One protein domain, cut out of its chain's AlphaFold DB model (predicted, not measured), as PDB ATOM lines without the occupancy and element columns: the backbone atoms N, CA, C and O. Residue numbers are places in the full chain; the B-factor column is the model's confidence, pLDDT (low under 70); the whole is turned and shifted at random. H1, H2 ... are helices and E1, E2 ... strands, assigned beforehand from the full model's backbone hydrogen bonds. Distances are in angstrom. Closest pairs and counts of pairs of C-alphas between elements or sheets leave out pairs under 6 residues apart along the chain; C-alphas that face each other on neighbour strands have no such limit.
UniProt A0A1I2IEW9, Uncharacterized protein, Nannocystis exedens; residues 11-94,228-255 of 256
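AT A GLANCE: This is residues 11 to 94 and 228 to 255 of the 256 residues of an uncharacterized protein of Nannocystis exedens (UniProt A0A1I2IEW9). One strongly twisted sheet of five strands is covered on one face by the long helix H1 and the short H2, with long loops running before and after H1; the small H3 only grazes the sheet. The printed part has 112 residues, in the order E1 H1 H2 E2 E3 H3 E4 E5. The mixed sheet runs E1 E5 E4 E2 E3. The class is mixed, helices and strands, with 53 residues, under half, in named elements; the whole is compact, radius of gyration of the C-alphas 12.7 A, spanning 35 by 29 by 23 A.

IN THESE COORDINATES: E1 is residues 11 to 13, from C-alpha 11 at (-21.457, 42.636, -19.321). E5, residues 247 to 254, is 22.8 A long and ends at C-alpha 254, (-32.259, 37.769, -19.751). E4, 236 to 243, measures 22.0 A, E2, 65 to 71, 16.2 A; E3 is 87 to 89. H1, 34 to 47, is 20.0 A long; H2 is 60 to 64 and H3 228 to 232.

HOW THE PARTS SIT: E4 and E5 form an antiparallel hairpin, N 240 and O 250 at 2.8 A. E1 is antiparallel to E5, N 13 and O 249 at 2.9 A. E2 is parallel to E4, N 69 and O 239 at 2.9 A, and to E3, N 70 and O 88 at 2.8 A. E1, H1 H2, E2 make a split strand-helix-strand unit, two strands of one sheet that are not neighbours, with helices between them along the chain and with E5 and E4 between them in the sheet; its crossover is right-handed. H1's height over the sheet is 9.0 A; H2, on the same face, touches H1's residues 45 to 47, closest C-alphas Arg 46 and Arg 63, 3.8 A. Every O i to N i+4 pair is within hydrogen-bond range in H1 and H3; H2 has 0 of 1, but 2 of 2 O i to N i+3 pairs.

THE WHOLE: The farthest C-alphas, Gly 22 and Glu 230, are 36.0 A apart. Residues 95 to 227 are not printed; C-alphas 94 and 228 are 11.1 A apart. The links E1 to H1, H1 to H2 and E2 to E3 are long. No printed residue is under pLDDT 70.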
ATOM      1  N   THR A  11     -22.203  41.374 -19.198       96.31
ATOM      2  CA  THR A  11     -21.457  42.636 -19.321       96.31
ATOM      3  C   THR A  11     -20.639  42.876 -18.051       96.31
ATOM      4  O   THR A  11     -21.238  42.950 -16.978       96.31
ATOM      5  N   PRO A  12     -19.302  43.008 -18.123       94.62
ATOM      6  CA  PRO A  12     -18.480  43.279 -16.945       94.62
ATOM      7  C   PRO A  12     -18.770  44.671 -16.366       94.62
ATOM      8  O   PRO A  12     -19.129  45.600 -17.093       94.62
ATOM      9  N   VAL A  13     -18.610  44.810 -15.051       94.69
ATOM     10  CA  VAL A  13     -18.759  46.075 -14.322       94.69
ATOM     11  C   VAL A  13     -17.598  46.219 -13.343       94.69
ATOM     12  O   VAL A  13     -17.434  45.392 -12.446       94.69
ATOM     13  N   GLU A  14     -16.850  47.318 -13.450       90.56
ATOM     14  CA  GLU A  14     -15.740  47.668 -12.547       90.56
ATOM     15  C   GLU A  14     -16.246  48.173 -11.180       90.56
ATOM     16  O   GLU A  14     -15.904  49.252 -10.706       90.56
ATOM     17  N   LEU A  15     -17.110  47.389 -10.529       92.75
ATOM     18  CA  LEU A  15     -17.800  47.778  -9.299       92.75
ATOM     19  C   LEU A  15     -16.835  48.070  -8.144       92.75
ATOM     20  O   LEU A  15     -17.133  48.902  -7.295       92.75
ATOM     21  N   TRP A  16     -15.686  47.396  -8.094       91.31
ATOM     22  CA  TRP A  16     -14.678  47.616  -7.053       91.31
ATOM     23  C   TRP A  16     -14.163  49.053  -7.001       91.31
ATOM     24  O   TRP A  16     -13.730  49.491  -5.936       91.31
ATOM     25  N   ASP A  17     -14.238  49.764  -8.123       92.44
ATOM     26  CA  ASP A  17     -13.759  51.131  -8.283       92.44
ATOM     27  C   ASP A  17     -14.846  52.185  -8.013       92.44
ATOM     28  O   ASP A  17     -14.556  53.378  -7.944       92.44
ATOM     29  N   VAL A  18     -16.104  51.759  -7.830       95.81
ATOM     30  CA  VAL A  18     -17.227  52.656  -7.528       95.81
ATOM     31  C   VAL A  18     -17.034  53.289  -6.154       95.81
ATOM     32  O   VAL A  18     -16.831  52.596  -5.153       95.81
ATOM     33  N   VAL A  19     -17.133  54.618  -6.117       95.81
ATOM     34  CA  VAL A  19     -16.970  55.432  -4.913       95.81
ATOM     35  C   VAL A  19     -18.277  55.485  -4.127       95.81
ATOM     36  O   VAL A  19     -19.313  55.910  -4.635       95.81
ATOM     37  N   VAL A  20     -18.216  55.094  -2.855       92.25
ATOM     38  CA  VAL A  20     -19.317  55.171  -1.890       92.25
ATOM     39  C   VAL A  20     -18.811  55.873  -0.641       92.25
ATOM     40  O   VAL A  20     -17.752  55.535  -0.122       92.25
ATOM     41  N   ASP A  21     -19.559  56.867  -0.155       88.62
ATOM     42  CA  ASP A  21     -19.207  57.625   1.054       88.62
ATOM     43  C   ASP A  21     -17.767  58.199   1.017       88.62
ATOM     44  O   ASP A  21     -17.087  58.306   2.035       88.62
ATOM     45  N   GLY A  22     -17.302  58.583  -0.181       90.25
ATOM     46  CA  GLY A  22     -15.999  59.216  -0.408       90.25
ATOM     47  C   GLY A  22     -14.814  58.263  -0.599       90.25
ATOM     48  O   GLY A  22     -13.696  58.750  -0.753       90.25
ATOM     49  N   ALA A  23     -15.026  56.942  -0.620       92.62
ATOM     50  CA  ALA A  23     -13.973  55.956  -0.872       92.62
ATOM     51  C   ALA A  23     -14.413  54.878  -1.884       92.62
ATOM     52  O   ALA A  23     -15.593  54.524  -1.921       92.62
ATOM     53  N   PRO A  24     -13.496  54.324  -2.695       93.38
ATOM     54  CA  PRO A  24     -13.819  53.222  -3.594       93.38
ATOM     55  C   PRO A  24     -14.124  51.931  -2.818       93.38
ATOM     56  O   PRO A  24     -13.558  51.670  -1.750       93.38
ATOM     57  N   LEU A  25     -14.996  51.080  -3.363       92.75
ATOM     58  CA  LEU A  25     -15.439  49.842  -2.705       92.75
ATOM     59  C   LEU A  25     -14.304  48.861  -2.370       92.75
ATOM     60  O   LEU A  25     -14.425  48.085  -1.415       92.75
ATOM     61  N   TYR A  26     -13.194  48.871  -3.111       88.69
ATOM     62  CA  TYR A  26     -12.029  48.051  -2.769       88.69
ATOM     63  C   TYR A  26     -11.392  48.446  -1.425       88.69
ATOM     64  O   TYR A  26     -10.762  47.603  -0.786       88.69
ATOM     65  N   ALA A  27     -11.566  49.698  -0.991       89.88
ATOM     66  CA  ALA A  27     -11.053  50.230   0.270       89.88
ATOM     67  C   ALA A  27     -12.074  50.146   1.419       89.88
ATOM     68  O   ALA A  27     -11.722  50.393   2.573       89.88
ATOM     69  N   ALA A  28     -13.330  49.792   1.129       89.88
ATOM     70  CA  ALA A  28     -14.380  49.718   2.136       89.88
ATOM     71  C   ALA A  28     -14.095  48.614   3.182       89.88
ATOM     72  O   ALA A  28     -13.725  47.490   2.809       89.88
ATOM     73  N   PRO A  29     -14.310  48.887   4.487       89.00
ATOM     74  CA  PRO A  29     -14.165  47.891   5.542       89.00
ATOM     75  C   PRO A  29     -15.050  46.665   5.299       89.00
ATOM     76  O   PRO A  29     -16.241  46.781   5.010       89.00
ATOM     77  N   ARG A  30     -14.477  45.468   5.452       89.25
ATOM     78  CA  ARG A  30     -15.180  44.183   5.279       89.25
ATOM     79  C   ARG A  30     -15.812  43.704   6.589       89.25
ATOM     80  O   ARG A  30     -15.572  42.582   7.025       89.25
ATOM     81  N   ASP A  31     -16.582  44.577   7.226       91.56
ATOM     82  CA  ASP A  31     -17.270  44.313   8.492       91.56
ATOM     83  C   ASP A  31     -18.803  44.269   8.320       91.56
ATOM     84  O   ASP A  31     -19.325  44.129   7.212       91.56
ATOM     85  N   ALA A  32     -19.545  44.375   9.426       89.25
ATOM     86  CA  ALA A  32     -21.007  44.342   9.435       89.25
ATOM     87  C   ALA A  32     -21.671  45.448   8.586       89.25
ATOM     88  O   ALA A  32     -22.841  45.315   8.227       89.25
ATOM     89  N   THR A  33     -20.951  46.523   8.255       92.06
ATOM     90  CA  THR A  33     -21.444  47.633   7.426       92.06
ATOM     91  C   THR A  33     -21.238  47.400   5.930       92.06
ATOM     92  O   THR A  33     -21.848  48.089   5.111       92.06
ATOM     93  N   TYR A  34     -20.448  46.395   5.546       94.50
ATOM     94  CA  TYR A  34     -20.057  46.187   4.153       94.50
ATOM     95  C   TYR A  34     -21.251  45.941   3.217       94.50
ATOM     96  O   TYR A  34     -21.302  46.465   2.105       94.50
ATOM     97  N   GLY A  35     -22.266  45.208   3.684       95.56
ATOM     98  CA  GLY A  35     -23.487  44.974   2.907       95.56
ATOM     99  C   GLY A  35     -24.287  46.246   2.609       95.56
ATOM    100  O   GLY A  35     -24.901  46.341   1.548       95.56
ATOM    101  N   ARG A  36     -24.218  47.256   3.488       95.69
ATOM    102  CA  ARG A  36     -24.801  48.585   3.250       95.69
ATOM    103  C   ARG A  36     -24.007  49.372   2.213       95.69
ATOM    104  O   ARG A  36     -24.611  50.009   1.355       95.69
ATOM    105  N   ALA A  37     -22.676  49.327   2.275       96.00
ATOM    106  CA  ALA A  37     -21.826  49.983   1.283       96.00
ATOM    107  C   ALA A  37     -22.076  49.412  -0.125       96.00
ATOM    108  O   ALA A  37     -22.273  50.168  -1.074       96.00
ATOM    109  N   LEU A  38     -22.172  48.082  -0.244       97.12
ATOM    110  CA  LEU A  38     -22.538  47.412  -1.495       97.12
ATOM    111  C   LEU A  38     -23.925  47.829  -1.995       97.12
ATOM    112  O   LEU A  38     -24.072  48.181  -3.163       97.12
ATOM    113  N   ALA A  39     -24.931  47.816  -1.120       97.31
ATOM    114  CA  ALA A  39     -26.283  48.253  -1.451       97.31
ATOM    115  C   ALA A  39     -26.312  49.680  -2.014       97.31
ATOM    116  O   ALA A  39     -26.892  49.909  -3.074       97.31
ATOM    117  N   ARG A  40     -25.627  50.618  -1.354       96.88
ATOM    118  CA  ARG A  40     -25.511  52.009  -1.813       96.88
ATOM    119  C   ARG A  40     -24.831  52.126  -3.170       96.88
ATOM    120  O   ARG A  40     -25.318  52.875  -4.009       96.88
ATOM    121  N   ALA A  41     -23.756  51.374  -3.410       97.31
ATOM    122  CA  ALA A  41     -23.099  51.358  -4.718       97.31
ATOM    123  C   ALA A  41     -24.065  50.921  -5.825       97.31
ATOM    124  O   ALA A  41     -24.142  51.551  -6.876       97.31
ATOM    125  N   VAL A  42     -24.828  49.851  -5.583       97.75
ATOM    126  CA  VAL A  42     -25.794  49.324  -6.556       97.75
ATOM    127  C   VAL A  42     -26.957  50.286  -6.779       97.75
ATOM    128  O   VAL A  42     -27.409  50.448  -7.910       97.75
ATOM    129  N   GLU A  43     -27.432  50.954  -5.734       97.12
ATOM    130  CA  GLU A  43     -28.453  51.993  -5.870       97.12
ATOM    131  C   GLU A  43     -27.939  53.193  -6.672       97.12
ATOM    132  O   GLU A  43     -28.610  53.607  -7.612       97.12
ATOM    133  N   ALA A  44     -26.726  53.677  -6.401       96.88
ATOM    134  CA  ALA A  44     -26.106  54.751  -7.178       96.88
ATOM    135  C   ALA A  44     -25.899  54.352  -8.652       96.88
ATOM    136  O   ALA A  44     -26.094  55.165  -9.555       96.88
ATOM    137  N   LEU A  45     -25.546  53.089  -8.921       96.94
ATOM    138  CA  LEU A  45     -25.466  52.546 -10.280       96.94
ATOM    139  C   LEU A  45     -26.822  52.593 -10.986       96.94
ATOM    140  O   LEU A  45     -26.910  53.023 -12.139       96.94
ATOM    141  N   ARG A  46     -27.872  52.164 -10.283       97.19
ATOM    142  CA  ARG A  46     -29.243  52.149 -10.791       97.19
ATOM    143  C   ARG A  46     -29.763  53.560 -11.068       97.19
ATOM    144  O   ARG A  46     -30.389  53.789 -12.099       97.19
ATOM    145  N   ASP A  47     -29.461  54.498 -10.179       96.81
ATOM    146  CA  ASP A  47     -29.885  55.897 -10.283       96.81
ATOM    147  C   ASP A  47     -29.041  56.685 -11.308       96.81
ATOM    148  O   ASP A  47     -29.410  57.781 -11.724       96.81
ATOM    149  N   GLY A  48     -27.936  56.102 -11.789       95.81
ATOM    150  CA  GLY A  48     -27.029  56.740 -12.743       95.81
ATOM    151  C   GLY A  48     -26.124  57.800 -12.116       95.81
ATOM    152  O   GLY A  48     -25.610  58.647 -12.844       95.81
ATOM    153  N   GLU A  49     -25.944  57.736 -10.798       96.00
ATOM    154  CA  GLU A  49     -25.171  58.665  -9.967       96.00
ATOM    155  C   GLU A  49     -23.798  58.101  -9.565       96.00
ATOM    156  O   GLU A  49     -22.945  58.835  -9.070       96.00
ATOM    157  N   ALA A  50     -23.569  56.798  -9.767       96.44
ATOM    158  CA  ALA A  50     -22.295  56.161  -9.454       96.44
ATOM    159  C   ALA A  50     -21.145  56.738 -10.291       96.44
ATOM    160  O   ALA A  50     -21.262  56.930 -11.504       96.44
ATOM    161  N   ALA A  51     -20.005  56.930  -9.633       95.62
ATOM    162  CA  ALA A  51     -18.748  57.316 -10.255       95.62
ATOM    163  C   ALA A  51     -17.632  56.371  -9.804       95.62
ATOM    164  O   ALA A  51     -17.602  55.935  -8.651       95.62
ATOM    165  N   CYS A  52     -16.719  56.076 -10.724       95.00
ATOM    166  CA  CYS A  52     -15.517  55.295 -10.462       95.00
ATOM    167  C   CYS A  52     -14.345  56.224 -10.114       95.00
ATOM    168  O   CYS A  52     -14.228  57.299 -10.708       95.00
ATOM    169  N   GLU A  53     -13.464  55.817  -9.198       93.81
ATOM    170  CA  GLU A  53     -12.250  56.578  -8.850       93.81
ATOM    171  C   GLU A  53     -11.366  56.816 -10.084       93.81
ATOM    172  O   GLU A  53     -10.870  57.920 -10.302       93.81
ATOM    173  N   SER A  54     -11.243  55.810 -10.950       87.62
ATOM    174  CA  SER A  54     -10.492  55.885 -12.208       87.62
ATOM    175  C   SER A  54     -11.189  56.677 -13.323       87.62
ATOM    176  O   SER A  54     -10.649  56.775 -14.425       87.62
ATOM    177  N   ALA A  55     -12.393  57.207 -13.080       90.19
ATOM    178  CA  ALA A  55     -13.284  57.778 -14.094       90.19
ATOM    179  C   ALA A  55     -13.675  56.802 -15.228       90.19
ATOM    180  O   ALA A  55     -14.156  57.232 -16.280       90.19
ATOM    181  N   THR A  56     -13.515  55.489 -15.016       88.31
ATOM    182  CA  THR A  56     -13.981  54.460 -15.957       88.31
ATOM    183  C   THR A  56     -15.499  54.565 -16.151       88.31
ATOM    184  O   THR A  56     -16.239  54.591 -15.162       88.31
ATOM    185  N   PRO A  57     -15.998  54.627 -17.401       91.75
ATOM    186  CA  PRO A  57     -17.428  54.707 -17.658       91.75
ATOM    187  C   PRO A  57     -18.134  53.407 -17.264       91.75
ATOM    188  O   PRO A  57     -17.675  52.306 -17.566       91.75
ATOM    189  N   LEU A  58     -19.295  53.545 -16.628       94.56
ATOM    190  CA  LEU A  58     -20.137  52.423 -16.223       94.56
ATOM    191  C   LEU A  58     -21.149  52.082 -17.330       94.56
ATOM    192  O   LEU A  58     -21.680  53.000 -17.965       94.56
ATOM    193  N   PRO A  59     -21.457  50.792 -17.575       95.31
ATOM    194  CA  PRO A  59     -22.433  50.407 -18.592       95.31
ATOM    195  C   PRO A  59     -23.817  51.017 -18.337       95.31
ATOM    196  O   PRO A  59     -24.330  50.964 -17.223       95.31
ATOM    197  N   GLU A  60     -24.489  51.507 -19.384       95.44
ATOM    198  CA  GLU A  60     -25.848  52.068 -19.262       95.44
ATOM    199  C   GLU A  60     -26.844  51.054 -18.668       95.44
ATOM    200  O   GLU A  60     -27.744  51.415 -17.907       95.44
ATOM    201  N   ALA A  61     -26.634  49.763 -18.943       95.88
ATOM    202  CA  ALA A  61     -27.437  48.675 -18.399       95.88
ATOM    203  C   ALA A  61     -27.444  48.616 -16.856       95.88
ATOM    204  O   ALA A  61     -28.403  48.096 -16.289       95.88
ATOM    205  N   CYS A  62     -26.459  49.211 -16.166       97.06
ATOM    206  CA  CYS A  62     -26.465  49.355 -14.707       97.06
ATOM    207  C   CYS A  62     -27.712  50.095 -14.189       97.06
ATOM    208  O   CYS A  62     -28.224  49.754 -13.124       97.06
ATOM    209  N   ARG A  63     -28.269  51.034 -14.969       96.88
ATOM    210  CA  ARG A  63     -29.488  51.787 -14.612       96.88
ATOM    211  C   ARG A  63     -30.753  50.928 -14.569       96.88
ATOM    212  O   ARG A  63     -31.774  51.329 -14.018       96.88
ATOM    213  N   ARG A  64     -30.690  49.734 -15.160       96.50
ATOM    214  CA  ARG A  64     -31.805  48.789 -15.271       96.50
ATOM    215  C   ARG A  64     -31.702  47.632 -14.277       96.50
ATOM    216  O   ARG A  64     -32.490  46.706 -14.378       96.50
ATOM    217  N   VAL A  65     -30.741  47.653 -13.346       97.25
ATOM    218  CA  VAL A  65     -30.559  46.569 -12.366       97.25
ATOM    219  C   VAL A  65     -31.821  46.397 -11.521       97.25
ATOM    220  O   VAL A  65     -32.179  47.258 -10.713       97.25
ATOM    221  N   ASP A  66     -32.463  45.245 -11.689       96.25
ATOM    222  CA  ASP A  66     -33.693  44.877 -10.986       96.25
ATOM    223  C   ASP A  66     -33.402  44.122  -9.690       96.25
ATOM    224  O   ASP A  66     -34.199  44.135  -8.749       96.25
ATOM    225  N   ARG A  67     -32.277  43.404  -9.659       96.81
ATOM    226  CA  ARG A  67     -31.904  42.502  -8.570       96.81
ATOM    227  C   ARG A  67     -30.405  42.250  -8.527       96.81
ATOM    228  O   ARG A  67     -29.699  42.403  -9.525       96.81
ATOM    229  N   VAL A  68     -29.959  41.768  -7.376       98.06
ATOM    230  CA  VAL A  68     -28.582  41.354  -7.129       98.06
ATOM    231  C   VAL A  68     -28.516  39.862  -6.815       98.06
ATOM    232  O   VAL A  68     -29.331  39.336  -6.055       98.06
ATOM    233  N   VAL A  69     -27.512  39.180  -7.361       98.06
ATOM    234  CA  VAL A  69     -27.125  37.831  -6.933       98.06
ATOM    235  C   VAL A  69     -25.736  37.896  -6.311       98.06
ATOM    236  O   VAL A  69     -24.780  38.323  -6.954       98.06
ATOM    237  N   LEU A  70     -25.620  37.465  -5.057       97.81
ATOM    238  CA  LEU A  70     -24.350  37.370  -4.347       97.81
ATOM    239  C   LEU A  70     -23.707  36.009  -4.639       97.81
ATOM    240  O   LEU A  70     -24.301  34.959  -4.383       97.81
ATOM    241  N   ALA A  71     -22.488  36.040  -5.163       96.81
ATOM    242  CA  ALA A  71     -21.659  34.888  -5.497       96.81
ATOM    243  C   ALA A  71     -20.261  35.036  -4.872       96.81
ATOM    244  O   ALA A  71     -19.900  36.087  -4.349       96.81
ATOM    245  N   GLY A  72     -19.446  33.988  -4.930       93.69
ATOM    246  CA  GLY A  72     -18.108  33.953  -4.343       93.69
ATOM    247  C   GLY A  72     -18.075  33.482  -2.885       93.69
ATOM    248  O   GLY A  72     -19.093  33.357  -2.207       93.69
ATOM    249  N   GLY A  73     -16.866  33.188  -2.401       91.25
ATOM    250  CA  GLY A  73     -16.652  32.532  -1.106       91.25
ATOM    251  C   GLY A  73     -17.027  33.363   0.126       91.25
ATOM    252  O   GLY A  73     -17.111  32.803   1.212       91.25
ATOM    253  N   ALA A  74     -17.248  34.673  -0.022       92.56
ATOM    254  CA  ALA A  74     -17.684  35.549   1.065       92.56
ATOM    255  C   ALA A  74     -19.183  35.904   1.007       92.56
ATOM    256  O   ALA A  74     -19.673  36.587   1.905       92.56
ATOM    257  N   ALA A  75     -19.925  35.452  -0.012       94.44
ATOM    258  CA  ALA A  75     -21.313  35.866  -0.239       94.44
ATOM    259  C   ALA A  75     -22.238  35.586   0.952       94.44
ATOM    260  O   ALA A  75     -22.974  36.472   1.378       94.44
ATOM    261  N   GLY A  76     -22.144  34.388   1.539       92.88
ATOM    262  CA  GLY A  76     -22.977  33.978   2.676       92.88
ATOM    263  C   GLY A  76     -22.719  34.755   3.975       92.88
ATOM    264  O   GLY A  76     -23.498  34.641   4.917       92.88
ATOM    265  N   HIS A  77     -21.647  35.548   4.038       92.38
ATOM    266  CA  HIS A  77     -21.306  36.376   5.197       92.38
ATOM    267  C   HIS A  77     -21.761  37.832   5.051       92.38
ATOM    268  O   HIS A  77     -21.682  38.596   6.013       92.38
ATOM    269  N   VAL A  78     -22.245  38.231   3.871       94.38
ATOM    270  CA  VAL A  78     -22.721  39.591   3.625       94.38
ATOM    271  C   VAL A  78     -24.214  39.674   3.903       94.38
ATOM    272  O   VAL A  78     -25.036  39.054   3.234       94.38
ATOM    273  N   ARG A  79     -24.575  40.510   4.877       94.75
ATOM    274  CA  ARG A  79     -25.965  40.885   5.122       94.75
ATOM    275  C   ARG A  79     -26.329  42.071   4.235       94.75
ATOM    276  O   ARG A  79     -25.914  43.191   4.511       94.75
ATOM    277  N   TRP A  80     -27.102  41.814   3.186       96.56
ATOM    278  CA  TRP A  80     -27.621  42.865   2.313       96.56
ATOM    279  C   TRP A  80     -28.539  43.825   3.081       96.56
ATOM    280  O   TRP A  80     -29.409  43.378   3.832       96.56
ATOM    281  N   ASP A  81     -28.340  45.132   2.895       93.94
ATOM    282  CA  ASP A  81     -29.061  46.195   3.608       93.94
ATOM    283  C   ASP A  81     -29.596  47.238   2.610       93.94
ATOM    284  O   ASP A  81     -29.057  48.335   2.479       93.94
ATOM    285  N   SER A  82     -30.635  46.856   1.857       92.81
ATOM    286  CA  SER A  82     -31.408  47.736   0.968       92.81
ATOM    287  C   SER A  82     -32.862  47.280   0.895       92.81
ATOM    288  O   SER A  82     -33.150  46.082   0.868       92.81
ATOM    289  N   SER A  83     -33.779  48.244   0.810       90.75
ATOM    290  CA  SER A  83     -35.192  48.023   0.482       90.75
ATOM    291  C   SER A  83     -35.529  48.304  -0.989       90.75
ATOM    292  O   SER A  83     -36.640  47.999  -1.420       90.75
ATOM    293  N   ARG A  84     -34.603  48.888  -1.766       95.00
ATOM    294  CA  ARG A  84     -34.840  49.346  -3.149       95.00
ATOM    295  C   ARG A  84     -34.445  48.315  -4.198       95.00
ATOM    296  O   ARG A  84     -35.105  48.231  -5.236       95.00
ATOM    297  N   VAL A  85     -33.368  47.569  -3.951       95.75
ATOM    298  CA  VAL A  85     -32.870  46.518  -4.847       95.75
ATOM    299  C   VAL A  85     -32.760  45.219  -4.050       95.75
ATOM    300  O   VAL A  85     -31.947  45.144  -3.126       95.75
ATOM    301  N   PRO A  86     -33.570  44.190  -4.359       96.00
ATOM    302  CA  PRO A  86     -33.481  42.912  -3.672       96.00
ATOM    303  C   PRO A  86     -32.174  42.199  -4.027       96.00
ATOM    304  O   PRO A  86     -31.739  42.216  -5.180       96.00
ATOM    305  N   ALA A  87     -31.590  41.512  -3.046       96.94
ATOM    306  CA  ALA A  87     -30.462  40.619  -3.259       96.94
ATOM    307  C   ALA A  87     -30.768  39.214  -2.749       96.94
ATOM    308  O   ALA A  87     -31.429  39.040  -1.724       96.94
ATOM    309  N   VAL A  88     -30.234  38.217  -3.447       96.00
ATOM    310  CA  VAL A  88     -30.255  36.817  -3.017       96.00
ATOM    311  C   VAL A  88     -28.847  36.248  -3.074       96.00
ATOM    312  O   VAL A  88     -28.064  36.589  -3.957       96.00
ATOM    313  N   CYS A  89     -28.506  35.370  -2.136       96.94
ATOM    314  CA  CYS A  89     -27.296  34.567  -2.262       96.94
ATOM    315  C   CYS A  89     -27.559  33.431  -3.253       96.94
ATOM    316  O   CYS A  89     -28.605  32.784  -3.178       96.94
ATOM    317  N   ALA A  90     -26.621  33.181  -4.167       96.25
ATOM    318  CA  ALA A  90     -26.676  31.987  -5.003       96.25
ATOM    319  C   ALA A  90     -26.652  30.718  -4.118       96.25
ATOM    320  O   ALA A  90     -26.041  30.763  -3.047       96.25
ATOM    321  N   PRO A  91     -27.268  29.592  -4.535       92.25
ATOM    322  CA  PRO A  91     -27.337  28.373  -3.717       92.25
ATOM    323  C   PRO A  91     -25.967  27.788  -3.338       92.25
ATOM    324  O   PRO A  91     -25.761  27.365  -2.206       92.25
ATOM    325  N   GLU A  92     -25.021  27.806  -4.281       93.62
ATOM    326  CA  GLU A  92     -23.614  27.423  -4.083       93.62
ATOM    327  C   GLU A  92     -22.725  28.573  -4.587       93.62
ATOM    328  O   GLU A  92     -22.220  28.525  -5.719       93.62
ATOM    329  N   PRO A  93     -22.596  29.664  -3.816       94.44
ATOM    330  CA  PRO A  93     -22.038  30.917  -4.315       94.44
ATOM    331  C   PRO A  93     -20.567  30.786  -4.724       94.44
ATOM    332  O   PRO A  93     -20.136  31.393  -5.705       94.44
ATOM    333  N   GLU A  94     -19.785  29.958  -4.038       92.38
ATOM    334  CA  GLU A  94     -18.380  29.701  -4.348       92.38
ATOM    335  C   GLU A  94     -18.164  28.881  -5.630       92.38
ATOM    336  O   GLU A  94     -17.040  28.853  -6.138       92.38
ATOM    337  N   VAL A 228     -24.223  31.892 -12.946       96.69
ATOM    338  CA  VAL A 228     -25.531  32.333 -12.434       96.69
ATOM    339  C   VAL A 228     -26.582  32.319 -13.548       96.69
ATOM    340  O   VAL A 228     -27.706  31.887 -13.311       96.69
ATOM    341  N   ALA A 229     -26.226  32.732 -14.766       95.94
ATOM    342  CA  ALA A 229     -27.120  32.670 -15.920       95.94
ATOM    343  C   ALA A 229     -27.553  31.225 -16.236       95.94
ATOM    344  O   ALA A 229     -28.731  30.995 -16.511       95.94
ATOM    345  N   GLU A 230     -26.627  30.264 -16.138       94.62
ATOM    346  CA  GLU A 230     -26.891  28.831 -16.352       94.62
ATOM    347  C   GLU A 230     -27.774  28.195 -15.272       94.62
ATOM    348  O   GLU A 230     -28.571  27.313 -15.576       94.62
ATOM    349  N   ASP A 231     -27.679  28.659 -14.022       90.00
ATOM    350  CA  ASP A 231     -28.544  28.199 -12.919       90.00
ATOM    351  C   ASP A 231     -29.988  28.723 -13.057       90.00
ATOM    352  O   ASP A 231     -30.917  28.254 -12.402       90.00
ATOM    353  N   GLY A 232     -30.188  29.686 -13.961       84.81
ATOM    354  CA  GLY A 232     -31.468  30.309 -14.244       84.81
ATOM    355  C   GLY A 232     -31.639  31.612 -13.476       84.81
ATOM    356  O   GLY A 232     -31.955  31.640 -12.291       84.81
ATOM    357  N   VAL A 233     -31.526  32.725 -14.196       84.31
ATOM    358  CA  VAL A 233     -31.956  34.038 -13.701       84.31
ATOM    359  C   VAL A 233     -33.388  34.331 -14.131       84.31
ATOM    360  O   VAL A 233     -33.839  33.872 -15.184       84.31
ATOM    361  N   ALA A 234     -34.112  35.104 -13.327       85.19
ATOM    362  CA  ALA A 234     -35.399  35.659 -13.735       85.19
ATOM    363  C   ALA A 234     -35.217  36.681 -14.879       85.19
ATOM    364  O   ALA A 234     -34.122  37.232 -15.019       85.19
ATOM    365  N   PRO A 235     -36.267  36.966 -15.676       90.81
ATOM    366  CA  PRO A 235     -36.228  38.034 -16.673       90.81
ATOM    367  C   PRO A 235     -35.817  39.391 -16.081       90.81
ATOM    368  O   PRO A 235     -36.142  39.690 -14.923       90.81
ATOM    369  N   GLY A 236     -35.133  40.203 -16.893       93.44
ATOM    370  CA  GLY A 236     -34.614  41.524 -16.518       93.44
ATOM    371  C   GLY A 236     -33.087  41.573 -16.418       93.44
ATOM    372  O   GLY A 236     -32.388  40.705 -16.957       93.44
ATOM    373  N   VAL A 237     -32.567  42.593 -15.729       96.56
ATOM    374  CA  VAL A 237     -31.120  42.785 -15.529       96.56
ATOM    375  C   VAL A 237     -30.735  42.411 -14.101       96.56
ATOM    376  O   VAL A 237     -31.181  43.016 -13.123       96.56
ATOM    377  N   THR A 238     -29.872  41.406 -13.981       97.94
ATOM    378  CA  THR A 238     -29.324  40.935 -12.706       97.94
ATOM    379  C   THR A 238     -27.877  41.375 -12.576       97.94
ATOM    380  O   THR A 238     -27.056  41.034 -13.422       97.94
ATOM    381  N   LEU A 239     -27.535  42.082 -11.500       98.25
ATOM    382  CA  LEU A 239     -26.140  42.332 -11.150       98.25
ATOM    383  C   LEU A 239     -25.613  41.176 -10.294       98.25
ATOM    384  O   LEU A 239     -26.087  40.941  -9.183       98.25
ATOM    385  N   VAL A 240     -24.622  40.453 -10.803       98.19
ATOM    386  CA  VAL A 240     -23.926  39.400 -10.063       98.19
ATOM    387  C   VAL A 240     -22.714  40.012  -9.376       98.19
ATOM    388  O   VAL A 240     -21.833  40.562 -10.037       98.19
ATOM    389  N   LEU A 241     -22.676  39.913  -8.048       97.88
ATOM    390  CA  LEU A 241     -21.570  40.384  -7.222       97.88
ATOM    391  C   LEU A 241     -20.701  39.209  -6.803       97.88
ATOM    392  O   LEU A 241     -21.165  38.338  -6.066       97.88
ATOM    393  N   THR A 242     -19.438  39.192  -7.218       95.69
ATOM    394  CA  THR A 242     -18.463  38.208  -6.739       95.69
ATOM    395  C   THR A 242     -17.747  38.732  -5.506       95.69
ATOM    396  O   THR A 242     -17.025  39.724  -5.538       95.69
ATOM    397  N   LEU A 243     -17.959  38.058  -4.382       94.06
ATOM    398  CA  LEU A 243     -17.480  38.458  -3.070       94.06
ATOM    399  C   LEU A 243     -16.413  37.475  -2.588       94.06
ATOM    400  O   LEU A 243     -16.664  36.283  -2.390       94.06
ATOM    401  N   GLY A 244     -15.210  37.994  -2.381       89.12
ATOM    402  CA  GLY A 244     -14.071  37.259  -1.843       89.12
ATOM    403  C   GLY A 244     -13.197  38.200  -1.028       89.12
ATOM    404  O   GLY A 244     -13.699  38.906  -0.159       89.12
ATOM    405  N   PHE A 245     -11.896  38.235  -1.330       84.44
ATOM    406  CA  PHE A 245     -11.025  39.292  -0.804       84.44
ATOM    407  C   PHE A 245     -11.469  40.669  -1.325       84.44
ATOM    408  O   PHE A 245     -11.634  41.606  -0.554       84.44
ATOM    409  N   GLY A 246     -11.694  40.764  -2.638       87.81
ATOM    410  CA  GLY A 246     -12.242  41.945  -3.296       87.81
ATOM    411  C   GLY A 246     -13.750  41.855  -3.515       87.81
ATOM    412  O   GLY A 246     -14.458  41.038  -2.915       87.81
ATOM    413  N   VAL A 247     -14.242  42.734  -4.377       92.62
ATOM    414  CA  VAL A 247     -15.576  42.653  -4.976       92.62
ATOM    415  C   VAL A 247     -15.412  42.718  -6.487       92.62
ATOM    416  O   VAL A 247     -14.611  43.507  -6.963       92.62
ATOM    417  N   GLY A 248     -16.127  41.892  -7.234       94.25
ATOM    418  CA  GLY A 248     -16.266  42.019  -8.682       94.25
ATOM    419  C   GLY A 248     -17.737  42.148  -9.057       94.25
ATOM    420  O   GLY A 248     -18.622  41.856  -8.245       94.25
ATOM    421  N   GLY A 249     -18.002  42.610 -10.276       96.38
ATOM    422  CA  GLY A 249     -19.356  42.808 -10.775       96.38
ATOM    423  C   GLY A 249     -19.490  42.423 -12.240       96.38
ATOM    424  O   GLY A 249     -18.624  42.723 -13.058       96.38
ATOM    425  N   ALA A 250     -20.602  41.785 -12.583       97.88
ATOM    426  CA  ALA A 250     -21.030  41.642 -13.967       97.88
ATOM    427  C   ALA A 250     -22.560  41.603 -14.047       97.88
ATOM    428  O   ALA A 250     -23.233  41.043 -13.180       97.88
ATOM    429  N   LEU A 251     -23.117  42.223 -15.080       97.94
ATOM    430  CA  LEU A 251     -24.541  42.179 -15.389       97.94
ATOM    431  C   LEU A 251     -24.848  40.921 -16.191       97.94
ATOM    432  O   LEU A 251     -24.091  40.564 -17.088       97.94
ATOM    433  N   VAL A 252     -25.990  40.309 -15.902       97.62
ATOM    434  CA  VAL A 252     -26.629  39.278 -16.717       97.62
ATOM    435  C   VAL A 252     -27.965  39.831 -17.189       97.62
ATOM    436  O   VAL A 252     -28.812  40.178 -16.360       97.62
ATOM    437  N   GLU A 253     -28.168  39.897 -18.501       94.06
ATOM    438  CA  GLU A 253     -29.451  40.284 -19.092       94.06
ATOM    439  C   GLU A 253     -30.154  39.051 -19.662       94.06
ATOM    440  O   GLU A 253     -29.603  38.312 -20.484       94.06
ATOM    441  N   ARG A 254     -31.391  38.818 -19.213       88.50
ATOM    442  CA  ARG A 254     -32.259  37.769 -19.751       88.50
ATOM    443  C   ARG A 254     -33.504  38.408 -20.346       88.50
ATOM    444  O   ARG A 254     -34.266  39.065 -19.636       88.50
ATOM    445  N   ALA A 255     -33.710  38.169 -21.640       80.56
ATOM    446  CA  ALA A 255     -34.932  38.557 -22.331       80.56
ATOM    447  C   ALA A 255     -36.167  37.912 -21.674       80.56
ATOM    448  O   ALA A 255     -36.080  36.806 -21.130       80.56
TER     449      ALA A 255